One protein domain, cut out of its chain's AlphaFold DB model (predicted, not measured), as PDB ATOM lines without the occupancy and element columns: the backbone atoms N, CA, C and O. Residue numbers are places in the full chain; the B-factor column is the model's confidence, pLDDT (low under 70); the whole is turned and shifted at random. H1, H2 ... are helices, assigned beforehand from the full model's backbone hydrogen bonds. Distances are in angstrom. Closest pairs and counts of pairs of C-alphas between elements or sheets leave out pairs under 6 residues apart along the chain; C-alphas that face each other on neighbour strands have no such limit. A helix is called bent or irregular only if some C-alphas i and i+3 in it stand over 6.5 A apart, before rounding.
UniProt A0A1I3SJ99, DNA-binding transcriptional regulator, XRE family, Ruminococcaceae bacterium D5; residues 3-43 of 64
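This is residues 3 to 43 of the 64 residues of the protein "DNA-binding transcriptional regulator, XRE family" of Ruminococcaceae bacterium D5 (UniProt A0A1I3SJ99). A short helical hairpin, H1 and H2, makes one side of this small domain, and a third helix, H3, lies opposite it and runs crosswise to H2, touching neither. The backbone forms an open frame round a middle that holds no helix, with the stretch from residue 27 to residue 32 bridging from the hairpin to H3. The printed part has 41 residues with three named helices, in the order H1, H2, H3, and no named strand; its class is all helix, and the helices hold 25 of the 41 residues. The whole is compact, with a radius of gyration of the C-alphas of 9.8 A, and has a rounded outline of 23 by 20 by 19 A.

The printed part begins at Glu 3, whose C-alpha is at (53.205, -13.341, -1.985), and residues 3 to 7 hold no named element. H1 follows as residues 8 to 13, from C-alpha 8 at (45.869, -5.750, -9.554), and is 8.5 A long from first to last C-alpha. H2 is residues 19 to 26 and measures 10.6 A between its first and last C-alphas. H3, residues 33 to 43, is the longest helix at 15.1 A and ends with C-alpha 43 at (50.456, -5.165, 4.345).

H1 and H2 form a helical hairpin, two helices that follow each other and run opposite ways. They touch, with 4 pairs of C-alphas within 8 A, and the closest C-alphas are those of Ile 12 and Ser 19, 6.7 A apart. Their lines stand at a shallow tilt of 28 degrees, and their centres are 11.0 A apart. H3 touches no helix: H1 and H3 are apart, and so are H2 and H3, although these two follow each other in the chain. The centre of H2 is at (51.062, 1.771, -10.897) and that of H3 at (51.192, 2.347, 2.960). In H1, H2 and H3 every O i to N i+4 pair is within hydrogen-bond range, and no helix is bent or irregular.

The two C-alphas farthest apart are those of Gly 5 and Ser 32, at 23.5 A, while the first and last printed C-alphas, those of Glu 3 and Leu 43, are 10.7 A apart. The link from H1 to H2, with 5 residues, is tight; the link from H2 to H3, with 6 residues, is short but not tight. No link is long, and the printed part has no cut. The mean pLDDT of the printed part is 92.9, and no printed residue is under 70.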
ATOM      1  N   GLU A   3      53.073 -12.470  -3.170       85.62
ATOM      2  CA  GLU A   3      53.205 -13.341  -1.985       85.62
ATOM      3  C   GLU A   3      52.047 -13.215  -0.987       85.62
ATOM      4  O   GLU A   3      51.774 -14.137  -0.231       85.62
ATOM      5  N   ARG A   4      51.335 -12.084  -1.004       85.25
ATOM      6  CA  ARG A   4      50.157 -11.829  -0.164       85.25
ATOM      7  C   ARG A   4      48.843 -12.129  -0.895       85.25
ATOM      8  O   ARG A   4      47.784 -11.749  -0.417       85.25
ATOM      9  N   GLY A   5      48.908 -12.734  -2.086       89.75
ATOM     10  CA  GLY A   5      47.737 -13.041  -2.912       89.75
ATOM     11  C   GLY A   5      47.002 -11.816  -3.467       89.75
ATOM     12  O   GLY A   5      45.885 -11.954  -3.956       89.75
ATOM     13  N   LEU A   6      47.599 -10.618  -3.402       91.31
ATOM     14  CA  LEU A   6      46.974  -9.384  -3.880       91.31
ATOM     15  C   LEU A   6      47.124  -9.252  -5.396       91.31
ATOM     16  O   LEU A   6      48.231  -9.117  -5.925       91.31
ATOM     17  N   THR A   7      45.988  -9.252  -6.089       93.56
ATOM     18  CA  THR A   7      45.896  -9.014  -7.531       93.56
ATOM     19  C   THR A   7      45.718  -7.530  -7.845       93.56
ATOM     20  O   THR A   7      45.134  -6.777  -7.067       93.56
ATOM     21  N   THR A   8      46.134  -7.107  -9.042       93.56
ATOM     22  CA  THR A   8      45.869  -5.750  -9.554       93.56
ATOM     23  C   THR A   8      44.387  -5.387  -9.483       93.56
ATOM     24  O   THR A   8      44.041  -4.275  -9.092       93.56
ATOM     25  N   TYR A   9      43.508  -6.335  -9.817       93.81
ATOM     26  CA  TYR A   9      42.067  -6.129  -9.750       93.81
ATOM     27  C   TYR A   9      41.603  -5.800  -8.327       93.81
ATOM     28  O   TYR A   9      40.815  -4.876  -8.152       93.81
ATOM     29  N   GLN A  10      42.098  -6.510  -7.309       94.19
ATOM     30  CA  GLN A  10      41.753  -6.219  -5.915       94.19
ATOM     31  C   GLN A  10      42.288  -4.855  -5.481       94.19
ATOM     32  O   GLN A  10      41.575  -4.101  -4.830       94.19
ATOM     33  N   LEU A  11      43.511  -4.506  -5.876       94.19
ATOM     34  CA  LEU A  11      44.097  -3.215  -5.524       94.19
ATOM     35  C   LEU A  11      43.283  -2.048  -6.094       94.19
ATOM     36  O   LEU A  11      43.027  -1.085  -5.380       94.19
ATOM     37  N   ILE A  12      42.820  -2.162  -7.340       94.94
ATOM     38  CA  ILE A  12      42.024  -1.112  -7.983       94.94
ATOM     39  C   ILE A  12      40.594  -1.091  -7.434       94.94
ATOM     40  O   ILE A  12      40.124  -0.060  -6.966       94.94
ATOM     41  N   ASN A  13      39.905  -2.231  -7.457       95.19
ATOM     42  CA  ASN A  13      38.461  -2.269  -7.211       95.19
ATOM     43  C   ASN A  13      38.087  -2.410  -5.732       95.19
ATOM     44  O   ASN A  13      36.973  -2.061  -5.360       95.19
ATOM     45  N   ARG A  14      38.976  -2.950  -4.889       93.31
ATOM     46  CA  ARG A  14      38.702  -3.169  -3.456       93.31
ATOM     47  C   ARG A  14      39.485  -2.234  -2.544       93.31
ATOM     48  O   ARG A  14      38.992  -1.905  -1.474       93.31
ATOM     49  N   HIS A  15      40.679  -1.814  -2.957       92.19
ATOM     50  CA  HIS A  15      41.536  -0.927  -2.162       92.19
ATOM     51  C   HIS A  15      41.639   0.496  -2.728       92.19
ATOM     52  O   HIS A  15      42.321   1.328  -2.142       92.19
ATOM     53  N   GLY A  16      40.958   0.794  -3.842       94.00
ATOM     54  CA  GLY A  16      40.844   2.153  -4.379       94.00
ATOM     55  C   GLY A  16      42.118   2.708  -5.022       94.00
ATOM     56  O   GLY A  16      42.186   3.903  -5.311       94.00
ATOM     57  N   TYR A  17      43.133   1.878  -5.278       94.62
ATOM     58  CA  TYR A  17      44.339   2.346  -5.951       94.62
ATOM     59  C   TYR A  17      44.055   2.684  -7.413       94.62
ATOM     60  O   TYR A  17      43.511   1.880  -8.167       94.62
ATOM     61  N   SER A  18      44.507   3.856  -7.857       95.44
ATOM     62  CA  SER A  18      44.403   4.217  -9.271       95.44
ATOM     63  C   SER A  18      45.254   3.292 -10.154       95.44
ATOM     64  O   SER A  18      46.334   2.837  -9.756       95.44
ATOM     65  N   SER A  19      44.836   3.084 -11.406       94.81
ATOM     66  CA  SER A  19      45.646   2.371 -12.407       94.81
ATOM     67  C   SER A  19      47.039   2.992 -12.574       94.81
ATOM     68  O   SER A  19      48.017   2.273 -12.775       94.81
ATOM     69  N   HIS A  20      47.152   4.317 -12.426       95.06
ATOM     70  CA  HIS A  20      48.428   5.030 -12.462       95.06
ATOM     71  C   HIS A  20      49.338   4.647 -11.283       95.06
ATOM     72  O   HIS A  20      50.532   4.398 -11.469       95.06
ATOM     73  N   THR A  21      48.776   4.534 -10.078       95.25
ATOM     74  CA  THR A  21      49.492   4.071  -8.883       95.25
ATOM     75  C   THR A  21      50.026   2.656  -9.085       95.25
ATOM     76  O   THR A  21      51.214   2.411  -8.882       95.25
ATOM     77  N   ILE A  22      49.187   1.736  -9.572       94.94
ATOM     78  CA  ILE A  22      49.615   0.359  -9.853       94.94
ATOM     79  C   ILE A  22      50.695   0.314 -10.929       94.94
ATOM     80  O   ILE A  22      51.677  -0.418 -10.793       94.94
ATOM     81  N   HIS A  23      50.551   1.116 -11.982       94.81
ATOM     82  CA  HIS A  23      51.558   1.221 -13.025       94.81
ATOM     83  C   HIS A  23      52.915   1.661 -12.454       94.81
ATOM     84  O   HIS A  23      53.929   1.031 -12.756       94.81
ATOM     85  N   ARG A  24      52.953   2.691 -11.599       95.12
ATOM     86  CA  ARG A  24      54.194   3.155 -10.955       95.12
ATOM     87  C   ARG A  24      54.843   2.072 -10.100       95.12
ATOM     88  O   ARG A  24      56.038   1.838 -10.257       95.12
ATOM     89  N   LEU A  25      54.054   1.385  -9.273       91.69
ATOM     90  CA  LEU A  25      54.538   0.303  -8.410       91.69
ATOM     91  C   LEU A  25      55.158  -0.842  -9.221       91.69
ATOM     92  O   LEU A  25      56.235  -1.324  -8.885       91.69
ATOM     93  N   ARG A  26      54.524  -1.252 -10.328       90.94
ATOM     94  CA  ARG A  26      55.026  -2.344 -11.183       90.94
ATOM     95  C   ARG A  26      56.305  -2.002 -11.943       90.94
ATOM     96  O   ARG A  26      57.073  -2.905 -12.249       90.94
ATOM     97  N   HIS A  27      56.521  -0.726 -12.249       93.62
ATOM     98  CA  HIS A  27      57.678  -0.259 -13.018       93.62
ATOM     99  C   HIS A  27      58.740   0.409 -12.142       93.62
ATOM    100  O   HIS A  27      59.575   1.148 -12.662       93.62
ATOM    101  N   ASN A  28      58.675   0.187 -10.823       88.06
ATOM    102  CA  ASN A  28      59.604   0.737  -9.839       88.06
ATOM    103  C   ASN A  28      59.833   2.253 -10.011       88.06
ATOM    104  O   ASN A  28      60.949   2.760  -9.900       88.06
ATOM    105  N   LYS A  29      58.771   2.982 -10.372       93.88
ATOM    106  CA  LYS A  29      58.807   4.443 -10.451       93.88
ATOM    107  C   LYS A  29      58.759   4.994  -9.031       93.88
ATOM    108  O   LYS A  29      58.189   4.357  -8.149       93.88
ATOM    109  N   GLY A  30      59.303   6.196  -8.829       91.75
ATOM    110  CA  GLY A  30      59.200   6.875  -7.533       91.75
ATOM    111  C   GLY A  30      57.745   6.925  -7.073       91.75
ATOM    112  O   GLY A  30      56.862   6.895  -7.925       91.75
ATOM    113  N   ILE A  31      57.497   6.998  -5.768       93.00
ATOM    114  CA  ILE A  31      56.174   7.040  -5.119       93.00
ATOM    115  C   ILE A  31      56.194   8.038  -3.954       93.00
ATOM    116  O   ILE A  31      57.268   8.439  -3.516       93.00
ATOM    117  N   SER A  32      55.027   8.477  -3.474       93.94
ATOM    118  CA  SER A  32      54.945   9.357  -2.302       93.94
ATOM    119  C   SER A  32      55.093   8.574  -0.997       93.94
ATOM    120  O   SER A  32      54.760   7.391  -0.925       93.94
ATOM    121  N   THR A  33      55.520   9.254   0.065       93.19
ATOM    122  CA  THR A  33      55.543   8.697   1.427       93.19
ATOM    123  C   THR A  33      54.145   8.356   1.945       93.19
ATOM    124  O   THR A  33      53.989   7.382   2.675       93.19
ATOM    125  N   SER A  34      53.110   9.084   1.508       94.12
ATOM    126  CA  SER A  34      51.713   8.736   1.800       94.12
ATOM    127  C   SER A  34      51.323   7.370   1.230       94.12
ATOM    128  O   SER A  34      50.716   6.570   1.936       94.12
ATOM    129  N   LEU A  35      51.744   7.058  -0.002       93.75
ATOM    130  CA  LEU A  35      51.479   5.756  -0.608       93.75
ATOM    131  C   LEU A  35      52.220   4.638   0.133       93.75
ATOM    132  O   LEU A  35      51.671   3.558   0.311       93.75
ATOM    133  N   ILE A  36      53.449   4.893   0.591       94.06
ATOM    134  CA  ILE A  36      54.196   3.945   1.430       94.06
ATOM    135  C   ILE A  36      53.401   3.640   2.707       94.06
ATOM    136  O   ILE A  36      53.213   2.473   3.034       94.06
ATOM    137  N   ASN A  37      52.860   4.659   3.380       93.44
ATOM    138  CA  ASN A  37      52.026   4.468   4.568       93.44
ATOM    139  C   ASN A  37      50.763   3.629   4.281       93.44
ATOM    140  O   ASN A  37      50.465   2.694   5.018       93.44
ATOM    141  N   GLU A  38      50.045   3.907   3.191       92.50
ATOM    142  CA  GLU A  38      48.873   3.112   2.791       92.50
ATOM    143  C   GLU A  38      49.233   1.651   2.499       92.50
ATOM    144  O   GLU A  38      48.525   0.731   2.912       92.50
ATOM    145  N   LEU A  39      50.357   1.425   1.816       93.06
ATOM    146  CA  LEU A  39      50.873   0.084   1.555       93.06
ATOM    147  C   LEU A  39      51.217  -0.640   2.856       93.06
ATOM    148  O   LEU A  39      50.919  -1.826   2.980       93.06
ATOM    149  N   CYS A  40      51.794   0.059   3.830       92.50
ATOM    150  CA  CYS A  40      52.076  -0.487   5.151       92.50
ATOM    151  C   CYS A  40      50.810  -0.895   5.901       92.50
ATOM    152  O   CYS A  40      50.777  -1.981   6.471       92.50
ATOM    153  N   ILE A  41      49.751  -0.082   5.847       92.00
ATOM    154  CA  ILE A  41      48.447  -0.423   6.433       92.00
ATOM    155  C   ILE A  41      47.883  -1.684   5.768       92.00
ATOM    156  O   ILE A  41      47.480  -2.619   6.457       92.00
ATOM    157  N   LEU A  42      47.913  -1.750   4.434       91.44
ATOM    158  CA  LEU A  42      47.430  -2.908   3.673       91.44
ATOM    159  C   LEU A  42      48.224  -4.185   3.974       91.44
ATOM    160  O   LEU A  42      47.671  -5.283   4.017       91.44
ATOM    161  N   LEU A  43      49.538  -4.054   4.132       90.81
ATOM    162  CA  LEU A  43      50.456  -5.165   4.345       90.81
ATOM    163  C   LEU A  43      50.723  -5.424   5.835       90.81
ATOM    164  O   LEU A  43      51.469  -6.345   6.153       90.81
TER     165      LEU A  43